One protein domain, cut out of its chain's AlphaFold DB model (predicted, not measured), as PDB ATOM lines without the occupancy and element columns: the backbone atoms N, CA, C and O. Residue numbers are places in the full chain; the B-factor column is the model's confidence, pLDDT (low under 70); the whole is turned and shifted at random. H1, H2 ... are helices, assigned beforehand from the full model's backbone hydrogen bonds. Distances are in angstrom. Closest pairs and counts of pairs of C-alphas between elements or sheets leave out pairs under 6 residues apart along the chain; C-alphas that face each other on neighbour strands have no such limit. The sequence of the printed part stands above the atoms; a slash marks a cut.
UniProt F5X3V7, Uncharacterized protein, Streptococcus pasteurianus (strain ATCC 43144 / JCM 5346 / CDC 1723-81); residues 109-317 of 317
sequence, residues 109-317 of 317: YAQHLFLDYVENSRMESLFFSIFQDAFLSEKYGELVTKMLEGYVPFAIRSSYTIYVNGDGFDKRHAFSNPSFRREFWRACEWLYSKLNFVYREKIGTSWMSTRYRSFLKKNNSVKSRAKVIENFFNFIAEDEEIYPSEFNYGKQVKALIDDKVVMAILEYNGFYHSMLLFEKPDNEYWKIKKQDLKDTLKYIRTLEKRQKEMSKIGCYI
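Overview. This is residues 109 to 317 of the 317 residues of an uncharacterized protein of Streptococcus pasteurianus (strain ATCC 43144 / JCM 5346 / CDC 1723-81) (UniProt F5X3V7). An elongated body of helices has H5 in its middle, with H1 crossing it steeply. The long hairpin of H8 and H9, with H3 packed on H8, makes one end; H6, H7 and H1 make the other, where residues 109 to 118 of H1 stick out. The printed part has 209 residues with nine named helices, H1 to H9 in order, and no named strand: all helix. It is only just loose, close to compact, with a radius of gyration of the C-alphas of 20.4 A, and spans 71 by 38 by 27 A.

Along the chain. H1, residues 109 to 135, begins at C-alpha 109 (-44.459, -0.158, 82.623) and is 39.1 A long. H2 is residues 141 to 148, H3 152 to 165, H4 171 to 176. H5, residues 178 to 203, is 37.0 A long; H6 is 207 to 216, H7 225 to 237. H8, residues 249 to 272, is 32.5 A long; H9, residues 284 to 312, is 42.7 A long and ends at C-alpha 312 (-54.148, 14.859, 58.023).

Arrangement. H5 is the hub, touching H1, H2, H3 and H6, and H4 only at the corner. Its residues 185 to 192 touch H1 at a steep tilt of 55 degrees, opposite ways, the C-alphas of Phe 128 and Cys 188 closest at 6.5 A. H3 touches H8 at a shallow tilt of 30 degrees, C-alphas 152 and 250 closest at 4.3 A. H8 and H9 form a hairpin at 25 degrees, C-alphas 253 and 300 closest at 6.0 A. H6 and H7 only just touch, with 3 pairs of C-alphas within 8 A, 215 and 232 closest at 6.8 A. Every O i to N i+4 pair is within hydrogen-bond range but in H8, with 18 of 20.

Size, cuts and confidence. The farthest C-alphas, of Tyr 109 and Asn 283, are 73.3 A apart. The printed part has no cut; the links H7 to H8 and H8 to H9 are long. Low confidence, under 70, includes residues 161 to 169 and 218 to 223.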
ATOM      1  N   TYR A 109     -43.885  -0.469  83.937       72.44
ATOM      2  CA  TYR A 109     -44.459  -0.158  82.623       72.44
ATOM      3  C   TYR A 109     -44.290   1.312  82.196       72.44
ATOM      4  O   TYR A 109     -44.103   1.600  81.018       72.44
ATOM      5  N   ALA A 110     -44.304   2.259  83.140       71.19
ATOM      6  CA  ALA A 110     -44.143   3.681  82.829       71.19
ATOM      7  C   ALA A 110     -42.723   4.007  82.330       71.19
ATOM      8  O   ALA A 110     -42.558   4.769  81.378       71.19
ATOM      9  N   GLN A 111     -41.701   3.391  82.928       67.88
ATOM     10  CA  GLN A 111     -40.310   3.491  82.477       67.88
ATOM     11  C   GLN A 111     -40.126   2.864  81.093       67.88
ATOM     12  O   GLN A 111     -39.404   3.416  80.266       67.88
ATOM     13  N   HIS A 112     -40.817   1.755  80.819       69.06
ATOM     14  CA  HIS A 112     -40.823   1.130  79.499       69.06
ATOM     15  C   HIS A 112     -41.384   2.076  78.423       69.06
ATOM     16  O   HIS A 112     -40.698   2.359  77.442       69.06
ATOM     17  N   LEU A 113     -42.570   2.656  78.654       71.62
ATOM     18  CA  LEU A 113     -43.186   3.621  77.734       71.62
ATOM     19  C   LEU A 113     -42.315   4.865  77.503       71.62
ATOM     20  O   LEU A 113     -42.225   5.363  76.381       71.62
ATOM     21  N   PHE A 114     -41.668   5.374  78.554       71.88
ATOM     22  CA  PHE A 114     -40.768   6.519  78.437       71.88
ATOM     23  C   PHE A 114     -39.550   6.207  77.557       71.88
ATOM     24  O   PHE A 114     -39.209   6.999  76.677       71.88
ATOM     25  N   LEU A 115     -38.911   5.050  77.749       70.12
ATOM     26  CA  LEU A 115     -37.774   4.634  76.926       70.12
ATOM     27  C   LEU A 115     -38.181   4.398  75.468       70.12
ATOM     28  O   LEU A 115     -37.444   4.798  74.570       70.12
ATOM     29  N   ASP A 116     -39.367   3.840  75.226       72.56
ATOM     30  CA  ASP A 116     -39.910   3.702  73.873       72.56
ATOM     31  C   ASP A 116     -40.138   5.059  73.204       72.56
ATOM     32  O   ASP A 116     -39.797   5.246  72.034       72.56
ATOM     33  N   TYR A 117     -40.665   6.038  73.938       73.81
ATOM     34  CA  TYR A 117     -40.808   7.402  73.433       73.81
ATOM     35  C   TYR A 117     -39.451   8.030  73.075       73.81
ATOM     36  O   TYR A 117     -39.292   8.603  71.992       73.81
ATOM     37  N   VAL A 118     -38.454   7.897  73.958       74.88
ATOM     38  CA  VAL A 118     -37.094   8.411  73.727       74.88
ATOM     39  C   VAL A 118     -36.456   7.740  72.514       74.88
ATOM     40  O   VAL A 118     -35.860   8.424  71.682       74.88
ATOM     41  N   GLU A 119     -36.590   6.424  72.380       75.81
ATOM     42  CA  GLU A 119     -36.008   5.681  71.267       75.81
ATOM     43  C   GLU A 119     -36.650   6.061  69.932       75.81
ATOM     44  O   GLU A 119     -35.931   6.358  68.977       75.81
ATOM     45  N   ASN A 120     -37.981   6.153  69.881       77.00
ATOM     46  CA  ASN A 120     -38.690   6.624  68.690       77.00
ATOM     47  C   ASN A 120     -38.241   8.041  68.293       77.00
ATOM     48  O   ASN A 120     -37.961   8.291  67.121       77.00
ATOM     49  N   SER A 121     -38.074   8.934  69.272       82.44
ATOM     50  CA  SER A 121     -37.587  10.301  69.043       82.44
ATOM     51  C   SER A 121     -36.141  10.331  68.517       82.44
ATOM     52  O   SER A 121     -35.803  11.134  67.642       82.44
ATOM     53  N   ARG A 122     -35.264   9.447  69.020       84.38
ATOM     54  CA  ARG A 122     -33.878   9.300  68.531       84.38
ATOM     55  C   ARG A 122     -33.844   8.737  67.110       84.38
ATOM     56  O   ARG A 122     -33.052   9.211  66.300       84.38
ATOM     57  N   MET A 123     -34.695   7.759  66.796       83.38
ATOM     58  CA  MET A 123     -34.797   7.177  65.453       83.38
ATOM     59  C   MET A 123     -35.298   8.192  64.421       83.38
ATOM     60  O   MET A 123     -34.755   8.264  63.320       83.38
ATOM     61  N   GLU A 124     -36.278   9.017  64.780       87.38
ATOM     62  CA  GLU A 124     -36.751  10.113  63.930       87.38
ATOM     63  C   GLU A 124     -35.649  11.162  63.698       87.38
ATOM     64  O   GLU A 124     -35.327  11.501  62.558       87.38
ATOM     65  N   SER A 125     -34.981  11.597  64.771       89.19
ATOM     66  CA  SER A 125     -33.849  12.535  64.686       89.19
ATOM     67  C   SER A 125     -32.710  11.996  63.813       89.19
ATOM     68  O   SER A 125     -32.090  12.740  63.049       89.19
ATOM     69  N   LEU A 126     -32.450  10.689  63.900       89.12
ATOM     70  CA  LEU A 126     -31.467   9.993  63.080       89.12
ATOM     71  C   LEU A 126     -31.856  10.016  61.599       89.12
ATOM     72  O   LEU A 126     -31.013  10.340  60.766       89.12
ATOM     73  N   PHE A 127     -33.115   9.715  61.269       91.88
ATOM     74  CA  PHE A 127     -33.614   9.790  59.895       91.88
ATOM     75  C   PHE A 127     -33.404  11.193  59.306       91.88
ATOM     76  O   PHE A 127     -32.796  11.336  58.245       91.88
ATOM     77  N   PHE A 128     -33.803  12.237  60.036       93.88
ATOM     78  CA  PHE A 128     -33.626  13.630  59.615       93.88
ATOM     79  C   PHE A 128     -32.157  14.015  59.436       93.88
ATOM     80  O   PHE A 128     -31.796  14.633  58.433       93.88
ATOM     81  N   SER A 129     -31.288  13.612  60.364       93.94
ATOM     82  CA  SER A 129     -29.860  13.902  60.254       93.94
ATOM     83  C   SER A 129     -29.219  13.225  59.043       93.94
ATOM     84  O   SER A 129     -28.453  13.878  58.336       93.94
ATOM     85  N   ILE A 130     -29.558  11.957  58.779       94.62
ATOM     86  CA  ILE A 130     -29.060  11.212  57.615       94.62
ATOM     87  C   ILE A 130     -29.479  11.912  56.323       94.62
ATOM     88  O   ILE A 130     -28.648  12.129  55.442       94.62
ATOM     89  N   PHE A 131     -30.757  12.288  56.212       95.62
ATOM     90  CA  PHE A 131     -31.285  12.958  55.025       95.62
ATOM     91  C   PHE A 131     -30.640  14.323  54.796       95.62
ATOM     92  O   PHE A 131     -30.340  14.662  53.653       95.62
ATOM     93  N   GLN A 132     -30.379  15.095  55.854       95.06
ATOM     94  CA  GLN A 132     -29.673  16.372  55.737       95.06
ATOM     95  C   GLN A 132     -28.239  16.188  55.227       95.06
ATOM     96  O   GLN A 132     -27.842  16.861  54.277       95.06
ATOM     97  N   ASP A 133     -27.467  15.292  55.845       95.25
ATOM     98  CA  ASP A 133     -26.076  15.038  55.451       95.25
ATOM     99  C   ASP A 133     -26.000  14.519  54.003       95.25
ATOM    100  O   ASP A 133     -25.194  15.002  53.204       95.25
ATOM    101  N   ALA A 134     -26.904  13.610  53.621       95.25
ATOM    102  CA  ALA A 134     -27.014  13.121  52.250       95.25
ATOM    103  C   ALA A 134     -27.418  14.232  51.263       95.25
ATOM    104  O   ALA A 134     -26.795  14.354  50.206       95.25
ATOM    105  N   PHE A 135     -28.398  15.077  51.608       93.81
ATOM    106  CA  PHE A 135     -28.863  16.177  50.756       93.81
ATOM    107  C   PHE A 135     -27.759  17.196  50.457       93.81
ATOM    108  O   PHE A 135     -27.619  17.652  49.325       93.81
ATOM    109  N   LEU A 136     -26.956  17.545  51.467       91.56
ATOM    110  CA  LEU A 136     -25.875  18.530  51.351       91.56
ATOM    111  C   LEU A 136     -24.619  17.988  50.652       91.56
ATOM    112  O   LEU A 136     -23.685  18.753  50.389       91.56
ATOM    113  N   SER A 137     -24.589  16.687  50.361       90.75
ATOM    114  CA  SER A 137     -23.488  16.043  49.655       90.75
ATOM    115  C   SER A 137     -23.666  16.102  48.140       90.75
ATOM    116  O   SER A 137     -24.775  15.998  47.616       90.75
ATOM    117  N   GLU A 138     -22.551  16.189  47.417       87.44
ATOM    118  CA  GLU A 138     -22.551  16.076  45.954       87.44
ATOM    119  C   GLU A 138     -23.027  14.691  45.503       87.44
ATOM    120  O   GLU A 138     -23.822  14.574  44.578       87.44
ATOM    121  N   LYS A 139     -22.600  13.642  46.219       91.38
ATOM    122  CA  LYS A 139     -22.875  12.244  45.873       91.38
ATOM    123  C   LYS A 139     -24.357  11.874  45.952       91.38
ATOM    124  O   LYS A 139     -24.845  11.144  45.096       91.38
ATOM    125  N   TYR A 140     -25.053  12.311  47.002       93.31
ATOM    126  CA  TYR A 140     -26.414  11.854  47.302       93.31
ATOM    127  C   TYR A 140     -27.476  12.938  47.174       93.31
ATOM    128  O   TYR A 140     -28.664  12.625  47.238       93.31
ATOM    129  N   GLY A 141     -27.090  14.196  46.961       90.94
ATOM    130  CA  GLY A 141     -28.034  15.304  46.971       90.94
ATOM    131  C   GLY A 141     -29.179  15.143  45.970       90.94
ATOM    132  O   GLY A 141     -30.329  15.380  46.317       90.94
ATOM    133  N   GLU A 142     -28.891  14.710  44.740       88.81
ATOM    134  CA  GLU A 142     -29.933  14.464  43.731       88.81
ATOM    135  C   GLU A 142     -30.847  13.296  44.095       88.81
ATOM    136  O   GLU A 142     -32.056  13.357  43.873       88.81
ATOM    137  N   LEU A 143     -30.274  12.242  44.674       93.25
ATOM    138  CA  LEU A 143     -31.027  11.082  45.127       93.25
ATOM    139  C   LEU A 143     -32.017  11.480  46.228       93.25
ATOM    140  O   LEU A 143     -33.189  11.123  46.150       93.25
ATOM    141  N   VAL A 144     -31.577  12.287  47.200       94.88
ATOM    142  CA  VAL A 144     -32.460  12.807  48.253       94.88
ATOM    143  C   VAL A 144     -33.543  13.716  47.675       94.88
ATOM    144  O   VAL A 144     -34.699  13.592  48.072       94.88
ATOM    145  N   THR A 145     -33.220  14.580  46.705       90.94
ATOM    146  CA  THR A 145     -34.242  15.383  46.014       90.94
ATOM    147  C   THR A 145     -35.323  14.480  45.415       90.94
ATOM    148  O   THR A 145     -36.495  14.675  45.724       90.94
ATOM    149  N   LYS A 146     -34.946  13.421  44.683       91.44
ATOM    150  CA  LYS A 146     -35.890  12.449  44.096       91.44
ATOM    151  C   LYS A 146     -36.772  11.747  45.133       91.44
ATOM    152  O   LYS A 146     -37.947  11.509  44.873       91.44
ATOM    153  N   MET A 147     -36.228  11.427  46.308       94.38
ATOM    154  CA  MET A 147     -36.995  10.822  47.407       94.38
ATOM    155  C   MET A 147     -38.028  11.792  47.997       94.38
ATOM    156  O   MET A 147     -39.129  11.390  48.363       94.38
ATOM    157  N   LEU A 148     -37.687  13.080  48.079       94.12
ATOM    158  CA  LEU A 148     -38.521  14.114  48.701       94.12
ATOM    159  C   LEU A 148     -39.480  14.811  47.724       94.12
ATOM    160  O   LEU A 148     -40.397  15.506  48.159       94.12
ATOM    161  N   GLU A 149     -39.316  14.603  46.415       90.75
ATOM    162  CA  GLU A 149     -40.164  15.164  45.350       90.75
ATOM    163  C   GLU A 149     -41.645  14.812  45.487       90.75
ATOM    164  O   GLU A 149     -42.486  15.489  44.904       90.75
ATOM    165  N   GLY A 150     -41.977  13.794  46.285       91.06
ATOM    166  CA  GLY A 150     -43.357  13.449  46.591       91.06
ATOM    167  C   GLY A 150     -44.113  14.538  47.357       91.06
ATOM    168  O   GLY A 150     -45.336  14.628  47.250       91.06
ATOM    169  N   TYR A 151     -43.401  15.383  48.106       94.12
ATOM    170  CA  TYR A 151     -43.985  16.464  48.890       94.12
ATOM    171  C   TYR A 151     -44.127  17.735  48.046       94.12
ATOM    172  O   TYR A 151     -43.136  18.363  47.668       94.12
ATOM    173  N   VAL A 152     -45.369  18.153  47.781       93.44
ATOM    174  CA  VAL A 152     -45.695  19.241  46.845       93.44
ATOM    175  C   VAL A 152     -44.971  20.554  47.180       93.44
ATOM    176  O   VAL A 152     -44.333  21.105  46.283       93.44
ATOM    177  N   PRO A 153     -44.982  21.076  48.426       91.44
ATOM    178  CA  PRO A 153     -44.254  22.310  48.742       91.44
ATOM    179  C   PRO A 153     -42.748  22.233  48.463       91.44
ATOM    180  O   PRO A 153     -42.153  23.215  48.009       91.44
ATOM    181  N   PHE A 154     -42.129  21.070  48.691       91.81
ATOM    182  CA  PHE A 154     -40.714  20.862  48.397       91.81
ATOM    183  C   PHE A 154     -40.454  20.726  46.897       91.81
ATOM    184  O   PHE A 154     -39.515  21.347  46.403       91.81
ATOM    185  N   ALA A 155     -41.301  20.008  46.151       89.88
ATOM    186  CA  ALA A 155     -41.228  19.941  44.690       89.88
ATOM    187  C   ALA A 155     -41.286  21.346  44.066       89.88
ATOM    188  O   ALA A 155     -40.436  21.706  43.258       89.88
ATOM    189  N   ILE A 156     -42.207  22.196  44.540       86.00
ATOM    190  CA  ILE A 156     -42.298  23.597  44.106       86.00
ATOM    191  C   ILE A 156     -40.982  24.335  44.368       86.00
ATOM    192  O   ILE A 156     -40.401  24.941  43.468       86.00
ATOM    193  N   ARG A 157     -40.507  24.311  45.617       84.06
ATOM    194  CA  ARG A 157     -39.316  25.067  46.029       84.06
ATOM    195  C   ARG A 157     -38.039  24.584  45.354       84.06
ATOM    196  O   ARG A 157     -37.213  25.421  44.991       84.06
ATOM    197  N   SER A 158     -37.866  23.276  45.205       81.38
ATOM    198  CA  SER A 158     -36.691  22.688  44.564       81.38
ATOM    199  C   SER A 158     -36.625  23.060  43.083       81.38
ATOM    200  O   SER A 158     -35.598  23.604  42.680       81.38
ATOM    201  N   SER A 159     -37.719  22.936  42.320       77.50
ATOM    202  CA  SER A 159     -37.762  23.369  40.912       77.50
ATOM    203  C   SER A 159     -37.453  24.860  40.742       77.50
ATOM    204  O   SER A 159     -36.606  25.224  39.930       77.50
ATOM    205  N   TYR A 160     -38.051  25.744  41.553       70.44
ATOM    206  CA  TYR A 160     -37.730  27.179  41.488       70.44
ATOM    207  C   TYR A 160     -36.261  27.480  41.805       70.44
ATOM    208  O   TYR A 160     -35.671  28.371  41.201       70.44
ATOM    209  N   THR A 161     -35.666  26.774  42.767       67.50
ATOM    210  CA  THR A 161     -34.280  27.046  43.175       67.50
ATOM    211  C   THR A 161     -33.273  26.539  42.142       67.50
ATOM    212  O   THR A 161     -32.253  27.188  41.931       67.50
ATOM    213  N   ILE A 162     -33.568  25.421  41.473       64.88
ATOM    214  CA  ILE A 162     -32.805  24.951  40.305       64.88
ATOM    215  C   ILE A 162     -32.893  25.996  39.188       64.88
ATOM    216  O   ILE A 162     -31.879  26.395  38.628       64.88
ATOM    217  N   TYR A 163     -34.093  26.518  38.938       62.56
ATOM    218  CA  TYR A 163     -34.318  27.500  37.885       62.56
ATOM    219  C   TYR A 163     -33.565  28.824  38.093       62.56
ATOM    220  O   TYR A 163     -32.913  29.316  37.178       62.56
ATOM    221  N   VAL A 164     -33.633  29.404  39.295       60.25
ATOM    222  CA  VAL A 164     -32.990  30.698  39.595       60.25
ATOM    223  C   VAL A 164     -31.459  30.611  39.544       60.25
ATOM    224  O   VAL A 164     -30.809  31.604  39.227       60.25
ATOM    225  N   ASN A 165     -30.883  29.441  39.832       57.31
ATOM    226  CA  ASN A 165     -29.433  29.268  39.950       57.31
ATOM    227  C   ASN A 165     -28.769  28.623  38.714       57.31
ATOM    228  O   ASN A 165     -27.545  28.511  38.682       57.31
ATOM    229  N   GLY A 166     -29.542  28.215  37.698       54.88
ATOM    230  CA  GLY A 166     -29.027  27.535  36.500       54.88
ATOM    231  C   GLY A 166     -28.398  26.165  36.794       54.88
ATOM    232  O   GLY A 166     -28.695  25.542  37.816       54.88
ATOM    233  N   ASP A 167     -27.480  25.712  35.927       46.22
ATOM    234  CA  ASP A 167     -26.756  24.422  36.028       46.22
ATOM    235  C   ASP A 167     -25.915  24.256  37.318       46.22
ATOM    236  O   ASP A 167     -25.322  23.207  37.561       46.22
ATOM    237  N   GLY A 168     -25.879  25.273  38.182       52.69
ATOM    238  CA  GLY A 168     -25.192  25.278  39.467       52.69
ATOM    239  C   GLY A 168     -26.146  25.316  40.659       52.69
ATOM    240  O   GLY A 168     -26.006  26.202  41.501       52.69
ATOM    241  N   PHE A 169     -27.110  24.388  40.766       65.12
ATOM    242  CA  PHE A 169     -27.915  24.233  41.991       65.12
ATOM    243  C   PHE A 169     -27.013  23.891  43.191       65.12
ATOM    244  O   PHE A 169     -26.794  22.727  43.539       65.12
ATOM    245  N   ASP A 170     -26.499  24.933  43.844       76.62
ATOM    246  CA  ASP A 170     -25.752  24.817  45.085       76.62
ATOM    247  C   ASP A 170     -26.735  24.520  46.220       76.62
ATOM    248  O   ASP A 170     -27.402  25.396  46.781       76.62
ATOM    249  N   LYS A 171     -26.809  23.235  46.568       80.00
ATOM    250  CA  LYS A 171     -27.639  22.711  47.656       80.00
ATOM    251  C   LYS A 171     -27.308  23.374  48.987       80.00
ATOM    252  O   LYS A 171     -28.215  23.584  49.788       80.00
ATOM    253  N   ARG A 172     -26.045  23.739  49.231       83.00
ATOM    254  CA  ARG A 172     -25.631  24.416  50.468       83.00
ATOM    255  C   ARG A 172     -26.159  25.841  50.493       83.00
ATOM    256  O   ARG A 172     -26.712  26.258  51.512       83.00
ATOM    257  N   HIS A 173     -26.063  26.552  49.372       83.06
ATOM    258  CA  HIS A 173     -26.664  27.874  49.235       83.06
ATOM    259  C   HIS A 173     -28.189  27.822  49.402       83.06
ATOM    260  O   HIS A 173     -28.739  28.557  50.223       83.06
ATOM    261  N   ALA A 174     -28.875  26.894  48.727       82.50
ATOM    262  CA  ALA A 174     -30.315  26.686  48.881       82.50
ATOM    263  C   ALA A 174     -30.697  26.391  50.343       82.50
ATOM    264  O   ALA A 174     -31.602  27.014  50.895       82.50
ATOM    265  N   PHE A 175     -29.962  25.499  51.012       87.31
ATOM    266  CA  PHE A 175     -30.218  25.112  52.401       87.31
ATOM    267  C   PHE A 175     -29.906  26.218  53.421       87.31
ATOM    268  O   PHE A 175     -30.425  26.201  54.541       87.31
ATOM    269  N   SER A 176     -29.089  27.210  53.051       85.88
ATOM    270  CA  SER A 176     -28.850  28.395  53.879       85.88
ATOM    271  C   SER A 176     -30.124  29.240  54.047       85.88
ATOM    272  O   SER A 176     -30.335  29.819  55.119       85.88
ATOM    273  N   ASN A 177     -31.025  29.221  53.053       87.38
ATOM    274  CA  ASN A 177     -32.308  29.915  53.082       87.38
ATOM    275  C   ASN A 177     -33.261  29.272  54.119       87.38
ATOM    276  O   ASN A 177     -33.650  28.108  53.973       87.38
ATOM    277  N   PRO A 178     -33.703  30.010  55.160       89.81
ATOM    278  CA  PRO A 178     -34.579  29.466  56.199       89.81
ATOM    279  C   PRO A 178     -35.918  28.924  55.689       89.81
ATOM    280  O   PRO A 178     -36.444  27.972  56.265       89.81
ATOM    281  N   SER A 179     -36.477  29.511  54.630       87.00
ATOM    282  CA  SER A 179     -37.723  29.037  54.028       87.00
ATOM    283  C   SER A 179     -37.516  27.717  53.293       87.00
ATOM    284  O   SER A 179     -38.313  26.806  53.484       87.00
ATOM    285  N   PHE A 180     -36.437  27.580  52.514       89.75
ATOM    286  CA  PHE A 180     -36.116  26.318  51.840       89.75
ATOM    287  C   PHE A 180     -35.851  25.204  52.855       89.75
ATOM    288  O   PHE A 180     -36.462  24.142  52.784       89.75
ATOM    289  N   ARG A 181     -35.009  25.475  53.859       91.62
ATOM    290  CA  ARG A 181     -34.701  24.527  54.937       91.62
ATOM    291  C   ARG A 181     -35.952  24.056  55.680       91.62
ATOM    292  O   ARG A 181     -36.056  22.882  56.009       91.62
ATOM    293  N   ARG A 182     -36.921  24.944  55.922       92.75
ATOM    294  CA  ARG A 182     -38.207  24.569  56.533       92.75
ATOM    295  C   ARG A 182     -38.993  23.590  55.662       92.75
ATOM    296  O   ARG A 182     -39.535  22.628  56.189       92.75
ATOM    297  N   GLU A 183     -39.061  23.835  54.356       92.25
ATOM    298  CA  GLU A 183     -39.769  22.936  53.439       92.25
ATOM    299  C   GLU A 183     -39.036  21.603  53.254       92.25
ATOM    300  O   GLU A 183     -39.688  20.569  53.172       92.25
ATOM    301  N   PHE A 184     -37.700  21.595  53.285       94.62
ATOM    302  CA  PHE A 184     -36.916  20.360  53.337       94.62
ATOM    303  C   PHE A 184     -37.270  19.514  54.566       94.62
ATOM    304  O   PHE A 184     -37.540  18.320  54.436       94.62
ATOM    305  N   TRP A 185     -37.314  20.125  55.755       95.56
ATOM    306  CA  TRP A 185     -37.657  19.398  56.978       95.56
ATOM    307  C   TRP A 185     -39.078  18.850  56.950       95.56
ATOM    308  O   TRP A 185     -39.277  17.678  57.250       95.56
ATOM    309  N   ARG A 186     -40.040  19.644  56.478       94.56
ATOM    310  CA  ARG A 186     -41.421  19.186  56.282       94.56
ATOM    311  C   ARG A 186     -41.528  18.035  55.287       94.56
ATOM    312  O   ARG A 186     -42.337  17.138  55.492       94.56
ATOM    313  N   ALA A 187     -40.720  18.044  54.227       95.12
ATOM    314  CA  ALA A 187     -40.664  16.933  53.283       95.12
ATOM    315  C   ALA A 187     -40.128  15.661  53.951       95.12
ATOM    316  O   ALA A 187     -40.681  14.584  53.742       95.12
ATOM    317  N   CYS A 188     -39.090  15.784  54.786       95.88
ATOM    318  CA  CYS A 188     -38.552  14.662  55.555       95.88
ATOM    319  C   CYS A 188     -39.579  14.121  56.562       95.88
ATOM    320  O   CYS A 188     -39.781  12.913  56.628       95.88
ATOM    321  N   GLU A 189     -40.258  14.997  57.310       93.38
ATOM    322  CA  GLU A 189     -41.338  14.636  58.243       93.38
ATOM    323  C   GLU A 189     -42.488  13.921  57.520       93.38
ATOM    324  O   GLU A 189     -42.969  12.878  57.972       93.38
ATOM    325  N   TRP A 190     -42.907  14.452  56.366       93.38
ATOM    326  CA  TRP A 190     -43.934  13.846  55.521       93.38
ATOM    327  C   TRP A 190     -43.515  12.458  55.032       93.38
ATOM    328  O   TRP A 190     -44.289  11.512  55.166       93.38
ATOM    329  N   LEU A 191     -42.286  12.310  54.525       94.50
ATOM    330  CA  LEU A 191     -41.762  11.031  54.043       94.50
ATOM    331  C   LEU A 191     -41.656  10.005  55.178       94.50
ATOM    332  O   LEU A 191     -42.104   8.871  55.027       94.50
ATOM    333  N   TYR A 192     -41.119  10.405  56.332       92.88
ATOM    334  CA  TYR A 192     -41.034   9.552  57.518       92.88
ATOM    335  C   TYR A 192     -42.419   9.058  57.956       92.88
ATOM    336  O   TYR A 192     -42.618   7.872  58.228       92.88
ATOM    337  N   SER A 193     -43.404   9.958  57.968       90.69
ATOM    338  CA  SER A 193     -44.784   9.641  58.336       90.69
ATOM    339  C   SER A 193     -45.456   8.721  57.312       90.69
ATOM    340  O   SER A 193     -46.081   7.737  57.708       90.69
ATOM    341  N   LYS A 194     -45.255   8.976  56.010       91.44
ATOM    342  CA  LYS A 194     -45.696   8.107  54.906       91.44
ATOM    343  C   LYS A 194     -45.168   6.690  55.085       91.44
ATOM    344  O   LYS A 194     -45.945   5.741  55.096       91.44
ATOM    345  N   LEU A 195     -43.855   6.550  55.238       92.06
ATOM    346  CA  LEU A 195     -43.196   5.255  55.376       92.06
ATOM    347  C   LEU A 195     -43.719   4.492  56.593       92.06
ATOM    348  O   LEU A 195     -44.069   3.318  56.492       92.06
ATOM    349  N   ASN A 196     -43.832   5.170  57.737       89.94
ATOM    350  CA  ASN A 196     -44.380   4.572  58.948       89.94
ATOM    351  C   ASN A 196     -45.839   4.151  58.795       89.94
ATOM    352  O   ASN A 196     -46.205   3.107  59.322       89.94
ATOM    353  N   PHE A 197     -46.661   4.928  58.090       88.75
ATOM    354  CA  PHE A 197     -48.035   4.541  57.785       88.75
ATOM    355  C   PHE A 197     -48.067   3.274  56.924       88.75
ATOM    356  O   PHE A 197     -48.659   2.279  57.331       88.75
ATOM    357  N   VAL A 198     -47.345   3.267  55.800       89.25
ATOM    358  CA  VAL A 198     -47.282   2.119  54.882       89.25
ATOM    359  C   VAL A 198     -46.829   0.849  55.603       89.25
ATOM    360  O   VAL A 198     -47.433  -0.209  55.444       89.25
ATOM    361  N   TYR A 199     -45.781   0.931  56.419       90.56
ATOM    362  CA  TYR A 199     -45.258  -0.236  57.129       90.56
ATOM    363  C   TYR A 199     -46.151  -0.684  58.289       90.56
ATOM    364  O   TYR A 199     -46.268  -1.887  58.527       90.56
ATOM    365  N   ARG A 200     -46.841   0.235  58.974       88.88
ATOM    366  CA  ARG A 200     -47.837  -0.143  59.987       88.88
ATOM    367  C   ARG A 200     -48.996  -0.910  59.359       88.88
ATOM    368  O   ARG A 200     -49.366  -1.942  59.903       88.88
ATOM    369  N   GLU A 201     -49.484  -0.471  58.202       88.38
ATOM    370  CA  GLU A 201     -50.545  -1.172  57.468       88.38
ATOM    371  C   GLU A 201     -50.086  -2.543  56.949       88.38
ATOM    372  O   GLU A 201     -50.823  -3.521  57.035       88.38
ATOM    373  N   LYS A 202     -48.854  -2.646  56.432       88.44
ATOM    374  CA  LYS A 202     -48.347  -3.896  55.842       88.44
ATOM    375  C   LYS A 202     -47.926  -4.945  56.869       88.44
ATOM    376  O   LYS A 202     -48.145  -6.131  56.646       88.44
ATOM    377  N   ILE A 203     -47.243  -4.531  57.938       88.38
ATOM    378  CA  ILE A 203     -46.548  -5.447  58.858       88.38
ATOM    379  C   ILE A 203     -46.715  -5.090  60.346       88.38
ATOM    380  O   ILE A 203     -46.072  -5.705  61.196       88.38
ATOM    381  N   GLY A 204     -47.551  -4.105  60.692       85.44
ATOM    382  CA  GLY A 204     -47.904  -3.789  62.083       85.44
ATOM    383  C   GLY A 204     -46.832  -3.051  62.894       85.44
ATOM    384  O   GLY A 204     -46.946  -2.955  64.114       85.44
ATOM    385  N   THR A 205     -45.780  -2.521  62.264       85.62
ATOM    386  CA  THR A 205     -44.691  -1.816  62.964       85.62
ATOM    387  C   THR A 205     -44.175  -0.606  62.177       85.62
ATOM    388  O   THR A 205     -44.560  -0.388  61.032       85.62
ATOM    389  N   SER A 206     -43.329   0.223  62.796       86.56
ATOM    390  CA  SER A 206     -42.761   1.409  62.145       86.56
ATOM    391  C   SER A 206     -41.736   1.014  61.070       86.56
ATOM    392  O   SER A 206     -41.016   0.012  61.194       86.56
ATOM    393  N   TRP A 207     -41.647   1.820  60.013       89.81
ATOM    394  CA  TRP A 207     -40.671   1.623  58.944       89.81
ATOM    395  C   TRP A 207     -39.248   1.701  59.486       89.81
ATOM    396  O   TRP A 207     -38.438   0.804  59.248       89.81
ATOM    397  N   MET A 208     -38.966   2.739  60.279       84.56
ATOM    398  CA  MET A 208     -37.623   2.976  60.797       84.56
ATOM    399  C   MET A 208     -37.177   1.837  61.709       84.56
ATOM    400  O   MET A 208     -36.099   1.298  61.487       84.56
ATOM    401  N   SER A 209     -38.021   1.372  62.641       80.56
ATOM    402  CA  SER A 209     -37.707   0.208  63.484       80.56
ATOM    403  C   SER A 209     -37.407  -1.039  62.645       80.56
ATOM    404  O   SER A 209     -36.471  -1.779  62.952       80.56
ATOM    405  N   THR A 210     -38.156  -1.257  61.561       83.75
ATOM    406  CA  THR A 210     -37.982  -2.415  60.671       83.75
ATOM    407  C   THR A 210     -36.665  -2.359  59.909       83.75
ATOM    408  O   THR A 210     -35.873  -3.307  59.970       83.75
ATOM    409  N   ARG A 211     -36.402  -1.251  59.203       84.69
ATOM    410  CA  ARG A 211     -35.177  -1.079  58.406       84.69
ATOM    411  C   ARG A 211     -33.953  -1.086  59.302       84.69
ATOM    412  O   ARG A 211     -32.981  -1.780  59.020       84.69
ATOM    413  N   TYR A 212     -34.028  -0.365  60.409       78.69
ATOM    414  CA  TYR A 212     -32.951  -0.261  61.369       78.69
ATOM    415  C   TYR A 212     -32.557  -1.619  61.966       78.69
ATOM    416  O   TYR A 212     -31.408  -2.043  61.822       78.69
ATOM    417  N   ARG A 213     -33.511  -2.360  62.554       77.62
ATOM    418  CA  ARG A 213     -33.248  -3.697  63.121       77.62
ATOM    419  C   ARG A 213     -32.711  -4.664  62.070       77.62
ATOM    420  O   ARG A 213     -31.799  -5.439  62.345       77.62
ATOM    421  N   SER A 214     -33.247  -4.606  60.852       82.31
ATOM    422  CA  SER A 214     -32.777  -5.436  59.734       82.31
ATOM    423  C   SER A 214     -31.334  -5.120  59.346       82.31
ATOM    424  O   SER A 214     -30.542  -6.033  59.107       82.31
ATOM    425  N   PHE A 215     -30.969  -3.838  59.322       81.12
ATOM    426  CA  PHE A 215     -29.614  -3.405  59.010       81.12
ATOM    427  C   PHE A 215     -28.611  -3.835  60.091       81.12
ATOM    428  O   PHE A 215     -27.520  -4.303  59.766       81.12
ATOM    429  N   LEU A 216     -28.988  -3.748  61.369       73.88
ATOM    430  CA  LEU A 216     -28.104  -4.085  62.490       73.88
ATOM    431  C   LEU A 216     -27.867  -5.572  62.730       73.88
ATOM    432  O   LEU A 216     -26.928  -5.918  63.446       73.88
ATOM    433  N   LYS A 217     -28.629  -6.462  62.092       70.06
ATOM    434  CA  LYS A 217     -28.273  -7.890  62.047       70.06
ATOM    435  C   LYS A 217     -26.959  -8.147  61.288       70.06
ATOM    436  O   LYS A 217     -26.405  -9.237  61.383       70.06
ATOM    437  N   LYS A 218     -26.438  -7.157  60.550       66.31
ATOM    438  CA  LYS A 218     -25.146  -7.205  59.849       66.31
ATOM    439  C   LYS A 218     -24.057  -6.627  60.782       66.31
ATOM    440  O   LYS A 218     -24.220  -5.535  61.314       66.31
ATOM    441  N   ASN A 219     -22.964  -7.354  61.041       61.62
ATOM    442  CA  ASN A 219     -21.882  -6.920  61.952       61.62
ATOM    443  C   ASN A 219     -21.261  -5.574  61.512       61.62
ATOM    444  O   ASN A 219     -20.640  -5.518  60.452       61.62
ATOM    445  N   ASN A 220     -21.363  -4.513  62.327       64.19
ATOM    446  CA  ASN A 220     -20.866  -3.165  62.004       64.19
ATOM    447  C   ASN A 220     -19.822  -2.671  63.039       64.19
ATOM    448  O   ASN A 220     -19.930  -2.957  64.228       64.19
ATOM    449  N   SER A 221     -18.798  -1.916  62.606       66.25
ATOM    450  CA  SER A 221     -17.740  -1.334  63.471       66.25
ATOM    451  C   SER A 221     -17.971   0.159  63.757       66.25
ATOM    452  O   SER A 221     -18.470   0.892  62.900       66.25
ATOM    453  N   VAL A 222     -17.552   0.640  64.941       65.31
ATOM    454  CA  VAL A 222     -17.682   2.052  65.363       65.31
ATOM    455  C   VAL A 222     -16.593   2.939  64.756       65.31
ATOM    456  O   VAL A 222     -16.871   4.083  64.399       65.31
ATOM    457  N   LYS A 223     -15.379   2.412  64.532       63.84
ATOM    458  CA  LYS A 223     -14.297   3.107  63.800       63.84
ATOM    459  C   LYS A 223     -14.712   3.584  62.407       63.84
ATOM    460  O   LYS A 223     -14.150   4.550  61.901       63.84
ATOM    461  N   SER A 224     -15.709   2.941  61.808       70.38
ATOM    462  CA  SER A 224     -16.254   3.279  60.497       70.38
ATOM    463  C   SER A 224     -17.663   3.873  60.569       70.38
ATOM    464  O   SER A 224     -18.409   3.739  59.607       70.38
ATOM    465  N   ARG A 225     -18.058   4.530  61.674       79.75
ATOM    466  CA  ARG A 225     -19.437   5.019  61.890       79.75
ATOM    467  C   ARG A 225     -20.008   5.800  60.702       79.75
ATOM    468  O   ARG A 225     -21.112   5.501  60.276       79.75
ATOM    469  N   ALA A 226     -19.248   6.722  60.108       82.31
ATOM    470  CA  ALA A 226     -19.691   7.444  58.910       82.31
ATOM    471  C   ALA A 226     -19.943   6.524  57.703       82.31
ATOM    472  O   ALA A 226     -20.930   6.690  56.994       82.31
ATOM    473  N   LYS A 227     -19.091   5.513  57.500       83.38
ATOM    474  CA  LYS A 227     -19.274   4.510  56.443       83.38
ATOM    475  C   LYS A 227     -20.453   3.581  56.730       83.38
ATOM    476  O   LYS A 227     -21.158   3.180  55.815       83.38
ATOM    477  N   VAL A 228     -20.681   3.250  57.997       84.44
ATOM    478  CA  VAL A 228     -21.834   2.461  58.442       84.44
ATOM    479  C   VAL A 228     -23.130   3.244  58.222       84.44
ATOM    480  O   VAL A 228     -24.088   2.670  57.718       84.44
ATOM    481  N   ILE A 229     -23.145   4.549  58.517       89.31
ATOM    482  CA  ILE A 229     -24.275   5.434  58.202       89.31
ATOM    483  C   ILE A 229     -24.490   5.506  56.689       89.31
ATOM    484  O   ILE A 229     -25.620   5.366  56.244       89.31
ATOM    485  N   GLU A 230     -23.429   5.659  55.894       91.06
ATOM    486  CA  GLU A 230     -23.535   5.642  54.431       91.06
ATOM    487  C   GLU A 230     -24.141   4.326  53.925       91.06
ATOM    488  O   GLU A 230     -25.058   4.336  53.108       91.06
ATOM    489  N   ASN A 231     -23.674   3.184  54.436       89.56
ATOM    490  CA  ASN A 231     -24.233   1.878  54.095       89.56
ATOM    491  C   ASN A 231     -25.702   1.758  54.523       89.56
ATOM    492  O   ASN A 231     -26.493   1.156  53.804       89.56
ATOM    493  N   PHE A 232     -26.073   2.334  55.669       89.56
ATOM    494  CA  PHE A 232     -27.458   2.364  56.128       89.56
ATOM    495  C   PHE A 232     -28.332   3.266  55.254       89.56
ATOM    496  O   PHE A 232     -29.442   2.878  54.915       89.56
ATOM    497  N   PHE A 233     -27.823   4.422  54.829       93.88
ATOM    498  CA  PHE A 233     -28.505   5.295  53.879       93.88
ATOM    499  C   PHE A 233     -28.714   4.601  52.532       93.88
ATOM    500  O   PHE A 233     -29.824   4.617  52.015       93.88
ATOM    501  N   ASN A 234     -27.693   3.926  51.993       93.19
ATOM    502  CA  ASN A 234     -27.840   3.144  50.761       93.19
ATOM    503  C   ASN A 234     -28.885   2.034  50.939       93.19
ATOM    504  O   ASN A 234     -29.752   1.869  50.092       93.19
ATOM    505  N   PHE A 235     -28.861   1.333  52.076       91.06
ATOM    506  CA  PHE A 235     -29.879   0.338  52.401       91.06
ATOM    507  C   PHE A 235     -31.281   0.956  52.481       91.06
ATOM    508  O   PHE A 235     -32.233   0.367  51.992       91.06
ATOM    509  N   ILE A 236     -31.448   2.139  53.072       91.62
ATOM    510  CA  ILE A 236     -32.719   2.880  53.063       91.62
ATOM    511  C   ILE A 236     -33.142   3.217  51.626       91.62
ATOM    512  O   ILE A 236     -34.307   3.049  51.281       91.62
ATOM    513  N   ALA A 237     -32.199   3.654  50.793       92.75
ATOM    514  CA  ALA A 237     -32.441   4.077  49.419       92.75
ATOM    515  C   ALA A 237     -32.867   2.943  48.474       92.75
ATOM    516  O   ALA A 237     -33.424   3.220  47.415       92.75
ATOM    517  N   GLU A 238     -32.613   1.689  48.839       91.81
ATOM    518  CA  GLU A 238     -33.082   0.497  48.119       91.81
ATOM    519  C   GLU A 238     -34.571   0.192  48.369       91.81
ATOM    520  O   GLU A 238     -35.138  -0.666  47.701       91.81
ATOM    521  N   ASP A 239     -35.212   0.844  49.342       90.69
ATOM    522  CA  ASP A 239     -36.625   0.620  49.652       90.69
ATOM    523  C   ASP A 239     -37.532   1.360  48.664       90.69
ATOM    524  O   ASP A 239     -37.607   2.585  48.686       90.69
ATOM    525  N   GLU A 240     -38.253   0.629  47.817       88.81
ATOM    526  CA  GLU A 240     -39.125   1.211  46.790       88.81
ATOM    527  C   GLU A 240     -40.197   2.154  47.366       88.81
ATOM    528  O   GLU A 240     -40.557   3.143  46.725       88.81
ATOM    529  N   GLU A 241     -40.653   1.922  48.605       89.31
ATOM    530  CA  GLU A 241     -41.681   2.740  49.265       89.31
ATOM    531  C   GLU A 241     -41.222   4.174  49.567       89.31
ATOM    532  O   GLU A 241     -42.048   5.081  49.766       89.31
ATOM    533  N   ILE A 242     -39.903   4.402  49.585       89.38
ATOM    534  CA  ILE A 242     -39.322   5.729  49.791       89.38
ATOM    535  C   ILE A 242     -39.564   6.645  48.599       89.38
ATOM    536  O   ILE A 242     -39.626   7.865  48.759       89.38
ATOM    537  N   TYR A 243     -39.739   6.073  47.409       88.62
ATOM    538  CA  TYR A 243     -39.930   6.851  46.202       88.62
ATOM    539  C   TYR A 243     -41.411   7.206  46.015       88.62
ATOM    540  O   TYR A 243     -42.317   6.430  46.342       88.62
ATOM    541  N   PRO A 244     -41.706   8.412  45.504       82.69
ATOM    542  CA  PRO A 244     -43.060   8.751  45.099       82.69
ATOM    543  C   PRO A 244     -43.499   7.872  43.921       82.69
ATOM    544  O   PRO A 244     -42.760   7.713  42.940       82.69
ATOM    545  N   SER A 245     -44.727   7.351  43.997       81.50
ATOM    546  CA  SER A 245     -45.362   6.639  42.884       81.50
ATOM    547  C   SER A 245     -45.464   7.544  41.652       81.50
ATOM    548  O   SER A 245     -45.376   8.770  41.750       81.50
ATOM    549  N   GLU A 246     -45.641   6.964  40.466       72.31
ATOM    550  CA  GLU A 246     -45.792   7.750  39.230       72.31
ATOM    551  C   GLU A 246     -46.971   8.732  39.291       72.31
ATOM    552  O   GLU A 246     -46.883   9.836  38.760       72.31
ATOM    553  N   PHE A 247     -48.032   8.375  40.017       72.69
ATOM    554  CA  PHE A 247     -49.259   9.166  40.128       72.69
ATOM    555  C   PHE A 247     -49.291  10.118  41.339       72.69
ATOM    556  O   PHE A 247     -50.340  10.687  41.641       72.69
ATOM    557  N   ASN A 248     -48.165  10.337  42.020       87.88
ATOM    558  CA  ASN A 248     -48.065  11.234  43.176       87.88
ATOM    559  C   ASN A 248     -48.174  12.727  42.781       87.88
ATOM    560  O   ASN A 248     -47.666  13.165  41.743       87.88
ATOM    561  N   TYR A 249     -48.807  13.535  43.640       89.81
ATOM    562  CA  TYR A 249     -49.039  14.964  43.382       89.81
ATOM    563  C   TYR A 249     -47.758  15.793  43.240       89.81
ATOM    564  O   TYR A 249     -47.719  16.714  42.429       89.81
ATOM    565  N   GLY A 250     -46.713  15.487  44.002       90.19
ATOM    566  CA  GLY A 250     -45.421  16.160  43.920       90.19
ATOM    567  C   GLY A 250     -44.738  15.974  42.562       90.19
ATOM    568  O   GLY A 250     -44.313  16.965  41.967       90.19
ATOM    569  N   LYS A 251     -44.744  14.754  41.999       88.12
ATOM    570  CA  LYS A 251     -44.246  14.507  40.628       88.12
ATOM    571  C   LYS A 251     -45.037  15.279  39.573       88.12
ATOM    572  O   LYS A 251     -44.441  15.902  38.699       88.12
ATOM    573  N   GLN A 252     -46.368  15.280  39.678       89.69
ATOM    574  CA  GLN A 252     -47.228  16.042  38.764       89.69
ATOM    575  C   GLN A 252     -46.931  17.546  38.839       89.69
ATOM    576  O   GLN A 252     -46.817  18.213  37.815       89.69
ATOM    577  N   VAL A 253     -46.771  18.084  40.051       90.88
ATOM    578  CA  VAL A 253     -46.436  19.496  40.259       90.88
ATOM    579  C   VAL A 253     -45.066  19.833  39.688       90.88
ATOM    580  O   VAL A 253     -44.938  20.862  39.030       90.88
ATOM    581  N   LYS A 254     -44.061  18.979  39.901       87.19
ATOM    582  CA  LYS A 254     -42.726  19.172  39.336       87.19
ATOM    583  C   LYS A 254     -42.778  19.254  37.809       87.19
ATOM    584  O   LYS A 254     -42.321  20.246  37.254       87.19
ATOM    585  N   ALA A 255     -43.439  18.295  37.155       87.69
ATOM    586  CA  ALA A 255     -43.621  18.307  35.703       87.69
ATOM    587  C   ALA A 255     -44.323  19.587  35.214       87.69
ATOM    588  O   ALA A 255     -43.875  20.222  34.268       87.69
ATOM    589  N   LEU A 256     -45.380  20.035  35.901       89.56
ATOM    590  CA  LEU A 256     -46.064  21.287  35.558       89.56
ATOM    591  C   LEU A 256     -45.169  22.523  35.716       89.56
ATOM    592  O   LEU A 256     -45.282  23.466  34.932       89.56
ATOM    593  N   ILE A 257     -44.308  22.559  36.732       86.19
ATOM    594  CA  ILE A 257     -43.385  23.679  36.924       86.19
ATOM    595  C   ILE A 257     -42.335  23.683  35.827       86.19
ATOM    596  O   ILE A 257     -42.146  24.724  35.198       86.19
ATOM    597  N   ASP A 258     -41.707  22.540  35.580       81.06
ATOM    598  CA  ASP A 258     -40.626  22.410  34.611       81.06
ATOM    599  C   ASP A 258     -41.150  22.701  33.183       81.06
ATOM    600  O   ASP A 258     -40.577  23.530  32.475       81.06
ATOM    601  N   ASP A 259     -42.311  22.154  32.801       82.12
ATOM    602  CA  ASP A 259     -42.848  22.269  31.435       82.12
ATOM    603  C   ASP A 259     -43.606  23.574  31.156       82.12
ATOM    604  O   ASP A 259     -43.642  24.043  30.015       82.12
ATOM    605  N   LYS A 260     -44.302  24.138  32.152       81.69
ATOM    606  CA  LYS A 260     -45.232  25.265  31.929       81.69
ATOM    607  C   LYS A 260     -44.778  26.550  32.590       81.69
ATOM    608  O   LYS A 260     -44.906  27.611  31.987       81.69
ATOM    609  N   VAL A 261     -44.278  26.484  33.821       78.81
ATOM    610  CA  VAL A 261     -43.907  27.687  34.577       78.81
ATOM    611  C   VAL A 261     -42.531  28.174  34.148       78.81
ATOM    612  O   VAL A 261     -42.393  29.312  33.709       78.81
ATOM    613  N   VAL A 262     -41.529  27.303  34.226       76.38
ATOM    614  CA  VAL A 262     -40.136  27.592  33.874       76.38
ATOM    615  C   VAL A 262     -40.020  27.985  32.405       76.38
ATOM    616  O   VAL A 262     -39.480  29.048  32.104       76.38
ATOM    617  N   MET A 263     -40.606  27.195  31.503       75.25
ATOM    618  CA  MET A 263     -40.600  27.500  30.069       75.25
ATOM    619  C   MET A 263     -41.251  28.848  29.753       75.25
ATOM    620  O   MET A 263     -40.676  29.639  29.012       75.25
ATOM    621  N   ALA A 264     -42.402  29.169  30.355       74.50
ATOM    622  CA  ALA A 264     -43.048  30.461  30.128       74.50
ATOM    623  C   ALA A 264     -42.207  31.642  30.643       74.50
ATOM    624  O   ALA A 264     -42.207  32.705  30.020       74.50
ATOM    625  N   ILE A 265     -41.487  31.472  31.760       72.19
ATOM    626  CA  ILE A 265     -40.572  32.503  32.268       72.19
ATOM    627  C   ILE A 265     -39.378  32.663  31.321       72.19
ATOM    628  O   ILE A 265     -39.040  33.796  30.996       72.19
ATOM    629  N   LEU A 266     -38.772  31.569  30.844       74.38
ATOM    630  CA  LEU A 266     -37.635  31.619  29.915       74.38
ATOM    631  C   LEU A 266     -38.002  32.267  28.586       74.38
ATOM    632  O   LEU A 266     -37.308  33.179  28.146       74.38
ATOM    633  N   GLU A 267     -39.098  31.814  27.974       78.25
ATOM    634  CA  GLU A 267     -39.590  32.357  26.711       78.25
ATOM    635  C   GLU A 267     -39.816  33.866  26.853       78.25
ATOM    636  O   GLU A 267     -39.245  34.651  26.104       78.25
ATOM    637  N   TYR A 268     -40.595  34.299  27.848       76.19
ATOM    638  CA  TYR A 268     -40.949  35.711  27.969       76.19
ATOM    639  C   TYR A 268     -39.767  36.596  28.383       76.19
ATOM    640  O   TYR A 268     -39.582  37.666  27.809       76.19
ATOM    641  N   ASN A 269     -38.940  36.152  29.333       73.06
ATOM    642  CA  ASN A 269     -37.764  36.907  29.765       73.06
ATOM    643  C   ASN A 269     -36.742  37.042  28.624       73.06
ATOM    644  O   ASN A 269     -36.212  38.127  28.412       73.06
ATOM    645  N   GLY A 270     -36.539  35.997  27.815       72.81
ATOM    646  CA  GLY A 270     -35.655  36.064  26.648       72.81
ATOM    647  C   GLY A 270     -36.066  37.126  25.621       72.81
ATOM    648  O   GLY A 270     -35.202  37.748  25.008       72.81
ATOM    649  N   PHE A 271     -37.370  37.380  25.460       69.12
ATOM    650  CA  PHE A 271     -37.880  38.401  24.537       69.12
ATOM    651  C   PHE A 271     -38.022  39.794  25.174       69.12
ATOM    652  O   PHE A 271     -37.752  40.793  24.512       69.12
ATOM    653  N   TYR A 272     -38.438  39.876  26.441       66.88
ATOM    654  CA  TYR A 272     -38.891  41.129  27.068       66.88
ATOM    655  C   TYR A 272     -38.080  41.555  28.296       66.88
ATOM    656  O   TYR A 272     -38.352  42.615  28.856       66.88
ATOM    657  N   HIS A 273     -37.094  40.762  28.723       70.62
ATOM    658  CA  HIS A 273     -36.272  41.001  29.918       70.62
ATOM    659  C   HIS A 273     -37.103  41.237  31.200       70.62
ATOM    660  O   HIS A 273     -36.694  41.953  32.114       70.62
ATOM    661  N   SER A 274     -38.306  40.656  31.258       67.56
ATOM    662  CA  SER A 274     -39.290  40.832  32.331       67.56
ATOM    663  C   SER A 274     -40.063  39.532  32.590       67.56
ATOM    664  O   SER A 274     -39.882  38.527  31.902       67.56
ATOM    665  N   MET A 275     -40.913  39.510  33.624       73.00
ATOM    666  CA  MET A 275     -41.706  38.329  33.995       73.00
ATOM    667  C   MET A 275     -43.178  38.486  33.603       73.00
ATOM    668  O   MET A 275     -43.889  39.344  34.131       73.00
ATOM    669  N   LEU A 276     -43.678  37.555  32.782       77.94
ATOM    670  CA  LEU A 276     -45.039  37.569  32.223       77.94
ATOM    671  C   LEU A 276     -46.145  37.723  33.285       77.94
ATOM    672  O   LEU A 276     -47.173  38.365  33.053       77.94
ATOM    673  N   LEU A 277     -45.948  37.159  34.483       77.44
ATOM    674  CA  LEU A 277     -46.912  37.243  35.587       77.44
ATOM    675  C   LEU A 277     -47.195  38.678  36.038       77.44
ATOM    676  O   LEU A 277     -48.336  38.970  36.410       77.44
ATOM    677  N   PHE A 278     -46.216  39.574  35.946       78.00
ATOM    678  CA  PHE A 278     -46.323  40.948  36.440       78.00
ATOM    679  C   PHE A 278     -46.632  41.966  35.339       78.00
ATOM    680  O   PHE A 278     -47.138  43.040  35.641       78.00
ATOM    681  N   GLU A 279     -46.458  41.593  34.071       79.75
ATOM    682  CA  GLU A 279     -46.626  42.506  32.935       79.75
ATOM    683  C   GLU A 279     -48.042  42.554  32.355       79.75
ATOM    684  O   GLU A 279     -48.822  41.607  32.478       79.75
ATOM    685  N   LYS A 280     -48.397  43.640  31.664       80.81
ATOM    686  CA  LYS A 280     -49.600  43.665  30.820       80.81
ATOM    687  C   LYS A 280     -49.199  43.238  29.402       80.81
ATOM    688  O   LYS A 280     -48.520  44.015  28.739       80.81
ATOM    689  N   PRO A 281     -49.605  42.046  28.925       82.25
ATOM    690  CA  PRO A 281     -49.166  41.563  27.622       82.25
ATOM    691  C   PRO A 281     -49.638  42.471  26.484       82.25
ATOM    692  O   PRO A 281     -50.784  42.928  26.484       82.25
ATOM    693  N   ASP A 282     -48.754  42.702  25.521       82.31
ATOM    694  CA  ASP A 282     -48.938  43.570  24.355       82.31
ATOM    695  C   ASP A 282     -49.702  42.885  23.208       82.31
ATOM    696  O   ASP A 282     -50.375  43.558  22.428       82.31
ATOM    697  N   ASN A 283     -49.658  41.551  23.131       88.44
ATOM    698  CA  ASN A 283     -50.309  40.759  22.089       88.44
ATOM    699  C   ASN A 283     -51.155  39.592  22.636       88.44
ATOM    700  O   ASN A 283     -51.051  39.191  23.797       88.44
ATOM    701  N   GLU A 284     -52.022  39.050  21.777       90.25
ATOM    702  CA  GLU A 284     -52.978  37.990  22.124       90.25
ATOM    703  C   GLU A 284     -52.288  36.684  22.558       90.25
ATOM    704  O   GLU A 284     -52.734  36.038  23.506       90.25
ATOM    705  N   TYR A 285     -51.156  36.335  21.935       88.25
ATOM    706  CA  TYR A 285     -50.368  35.146  22.279       88.25
ATOM    707  C   TYR A 285     -49.904  35.180  23.744       88.25
ATOM    708  O   TYR A 285     -50.130  34.230  24.498       88.25
ATOM    709  N   TRP A 286     -49.333  36.301  24.191       86.81
ATOM    710  CA  TRP A 286     -48.872  36.451  25.571       86.81
ATOM    711  C   TRP A 286     -50.013  36.597  26.577       86.81
ATOM    712  O   TRP A 286     -49.856  36.189  27.730       86.81
ATOM    713  N   LYS A 287     -51.181  37.114  26.169       88.12
ATOM    714  CA  LYS A 287     -52.387  37.074  27.015       88.12
ATOM    715  C   LYS A 287     -52.814  35.635  27.302       88.12
ATOM    716  O   LYS A 287     -53.055  35.318  28.467       88.12
ATOM    717  N   ILE A 288     -52.853  34.777  26.277       89.00
ATOM    718  CA  ILE A 288     -53.200  33.353  26.419       89.00
ATOM    719  C   ILE A 288     -52.169  32.647  27.307       89.00
ATOM    720  O   ILE A 288     -52.535  32.102  28.343       89.00
ATOM    721  N   LYS A 289     -50.871  32.768  26.997       86.88
ATOM    722  CA  LYS A 289     -49.788  32.181  27.812       86.88
ATOM    723  C   LYS A 289     -49.830  32.635  29.275       86.88
ATOM    724  O   LYS A 289     -49.599  31.838  30.182       86.88
ATOM    725  N   LYS A 290     -50.152  33.909  29.535       87.62
ATOM    726  CA  LYS A 290     -50.305  34.427  30.901       87.62
ATOM    727  C   LYS A 290     -51.491  33.790  31.624       87.62
ATOM    728  O   LYS A 290     -51.397  33.543  32.828       87.62
ATOM    729  N   GLN A 291     -52.599  33.562  30.924       89.00
ATOM    730  CA  GLN A 291     -53.769  32.897  31.488       89.00
ATOM    731  C   GLN A 291     -53.469  31.423  31.794       89.00
ATOM    732  O   GLN A 291     -53.674  31.004  32.932       89.00
ATOM    733  N   ASP A 292     -52.842  30.697  30.865       88.44
ATOM    734  CA  ASP A 292     -52.396  29.310  31.068       88.44
ATOM    735  C   ASP A 292     -51.467  29.179  32.282       88.44
ATOM    736  O   ASP A 292     -51.604  28.269  33.105       88.44
ATOM    737  N   LEU A 293     -50.534  30.124  32.442       87.06
ATOM    738  CA  LEU A 293     -49.626  30.167  33.584       87.06
ATOM    739  C   LEU A 293     -50.376  30.387  34.906       87.06
ATOM    740  O   LEU A 293     -50.090  29.724  35.906       87.06
ATOM    741  N   LYS A 294     -51.364  31.292  34.929       87.75
ATOM    742  CA  LYS A 294     -52.214  31.516  36.111       87.75
ATOM    743  C   LYS A 294     -53.023  30.273  36.469       87.75
ATOM    744  O   LYS A 294     -53.093  29.924  37.650       87.75
ATOM    745  N   ASP A 295     -53.605  29.609  35.478       91.94
ATOM    746  CA  ASP A 295     -54.419  28.412  35.680       91.94
ATOM    747  C   ASP A 295     -53.565  27.232  36.155       91.94
ATOM    748  O   ASP A 295     -53.939  26.543  37.106       91.94
ATOM    749  N   THR A 296     -52.352  27.092  35.613       91.06
ATOM    750  CA  THR A 296     -51.356  26.121  36.084       91.06
ATOM    751  C   THR A 296     -51.000  26.355  37.553       91.06
ATOM    752  O   THR A 296     -51.087  25.441  38.375       91.06
ATOM    753  N   LEU A 297     -50.664  27.592  37.935       89.06
ATOM    754  CA  LEU A 297     -50.339  27.930  39.328       89.06
ATOM    755  C   LEU A 297     -51.532  27.719  40.274       89.06
ATOM    756  O   LEU A 297     -51.354  27.295  41.419       89.06
ATOM    757  N   LYS A 298     -52.758  27.988  39.813       92.62
ATOM    758  CA  LYS A 298     -53.989  27.712  40.567       92.62
ATOM    759  C   LYS A 298     -54.200  26.210  40.774       92.62
ATOM    760  O   LYS A 298     -54.590  25.792  41.869       92.62
ATOM    761  N   TYR A 299     -53.919  25.397  39.759       93.94
ATOM    762  CA  TYR A 299     -53.997  23.945  39.867       93.94
ATOM    763  C   TYR A 299     -52.941  23.389  40.833       93.94
ATOM    764  O   TYR A 299     -53.297  22.642  41.743       93.94
ATOM    765  N   ILE A 300     -51.689  23.855  40.755       92.69
ATOM    766  CA  ILE A 300     -50.621  23.484  41.704       92.69
ATOM    767  C   ILE A 300     -51.040  23.775  43.155       92.69
ATOM    768  O   ILE A 300     -50.915  22.911  44.023       92.69
ATOM    769  N   ARG A 301     -51.618  24.953  43.429       91.56
ATOM    770  CA  ARG A 301     -52.142  25.294  44.769       91.56
ATOM    771  C   ARG A 301     -53.267  24.361  45.222       91.56
ATOM    772  O   ARG A 301     -53.372  24.052  46.407       91.56
ATOM    773  N   THR A 302     -54.111  23.913  44.292       93.88
ATOM    774  CA  THR A 302     -55.152  22.914  44.576       93.88
ATOM    775  C   THR A 302     -54.531  21.585  45.003       93.88
ATOM    776  O   THR A 302     -54.969  21.010  46.000       93.88
ATOM    777  N   LEU A 303     -53.495  21.118  44.298       93.62
ATOM    778  CA  LEU A 303     -52.779  19.887  44.641       93.62
ATOM    779  C   LEU A 303     -52.083  19.988  46.003       93.62
ATOM    780  O   LEU A 303     -52.209  19.082  46.822       93.62
ATOM    781  N   GLU A 304     -51.437  21.120  46.295       92.62
ATOM    782  CA  GLU A 304     -50.819  21.374  47.601       92.62
ATOM    783  C   GLU A 304     -51.847  21.298  48.743       92.62
ATOM    784  O   GLU A 304     -51.611  20.655  49.771       92.62
ATOM    785  N   LYS A 305     -53.012  21.936  48.564       92.62
ATOM    786  CA  LYS A 305     -54.101  21.908  49.548       92.62
ATOM    787  C   LYS A 305     -54.606  20.480  49.770       92.62
ATOM    788  O   LYS A 305     -54.717  20.057  50.919       92.62
ATOM    789  N   ARG A 306     -54.846  19.734  48.688       91.44
ATOM    790  CA  ARG A 306     -55.296  18.337  48.752       91.44
ATOM    791  C   ARG A 306     -54.284  17.444  49.458       91.44
ATOM    792  O   ARG A 306     -54.679  16.677  50.323       91.44
ATOM    793  N   GLN A 307     -52.987  17.564  49.163       91.75
ATOM    794  CA  GLN A 307     -51.968  16.760  49.847       91.75
ATOM    795  C   GLN A 307     -51.959  17.020  51.359       91.75
ATOM    796  O   GLN A 307     -51.869  16.078  52.147       91.75
ATOM    797  N   LYS A 308     -52.102  18.284  51.781       88.62
ATOM    798  CA  LYS A 308     -52.214  18.635  53.206       88.62
ATOM    799  C   LYS A 308     -53.462  18.034  53.850       88.62
ATOM    800  O   LYS A 308     -53.387  17.583  54.987       88.62
ATOM    801  N   GLU A 309     -54.597  18.038  53.157       90.19
ATOM    802  CA  GLU A 309     -55.846  17.436  53.644       90.19
ATOM    803  C   GLU A 309     -55.735  15.911  53.760       90.19
ATOM    804  O   GLU A 309     -56.082  15.359  54.801       90.19
ATOM    805  N   MET A 310     -55.165  15.245  52.754       87.06
ATOM    806  CA  MET A 310     -54.956  13.794  52.753       87.06
ATOM    807  C   MET A 310     -53.966  13.359  53.843       87.06
ATOM    808  O   MET A 310     -54.234  12.416  54.587       87.06
ATOM    809  N   SER A 311     -52.872  14.107  54.028       84.75
ATOM    810  CA  SER A 311     -51.876  13.804  55.066       84.75
ATOM    811  C   SER A 311     -52.476  13.871  56.478       84.75
ATOM    812  O   SER A 311     -52.096  13.089  57.343       84.75
ATOM    813  N   LYS A 312     -53.455  14.759  56.722       85.25
ATOM    814  CA  LYS A 312     -54.148  14.859  58.023       85.25
ATOM    815  C   LYS A 312     -54.971  13.621  58.372       85.25
ATOM    816  O   LYS A 312     -55.179  13.364  59.552       85.25
ATOM    817  N   ILE A 313     -55.444  12.884  57.371       83.75
ATOM    818  CA  ILE A 313     -56.213  11.647  57.556       83.75
ATOM    819  C   ILE A 313     -55.345  10.393  57.368       83.75
ATOM    820  O   ILE A 313     -55.875   9.299  57.213       83.75
ATOM    821  N   GLY A 314     -54.014  10.545  57.360       75.94
ATOM    822  CA  GLY A 314     -53.072   9.435  57.208       75.94
ATOM    823  C   GLY A 314     -52.940   8.902  55.780       75.94
ATOM    824  O   GLY A 314     -52.297   7.881  55.577       75.94
ATOM    825  N   CYS A 315     -53.508   9.579  54.779       77.56
ATOM    826  CA  CYS A 315     -53.350   9.193  53.384       77.56
ATOM    827  C   CYS A 315     -52.222  10.008  52.737       77.56
ATOM    828  O   CYS A 315     -52.348  11.206  52.482       77.56
ATOM    829  N   TYR A 316     -51.096   9.352  52.481       75.62
ATOM    830  CA  TYR A 316     -49.900   9.990  51.937       75.62
ATOM    831  C   TYR A 316     -49.846   9.768  50.422       75.62
ATOM    832  O   TYR A 316     -49.280   8.780  49.956       75.62
ATOM    833  N   ILE A 317     -50.489  10.675  49.676       62.25
ATOM    834  CA  ILE A 317     -50.537  10.681  48.200       62.25
ATOM    835  C   ILE A 317     -49.459  11.565  47.605       62.25
ATOM    836  O   ILE A 317     -49.205  12.683  48.125       62.25
TER     837      ILE A 317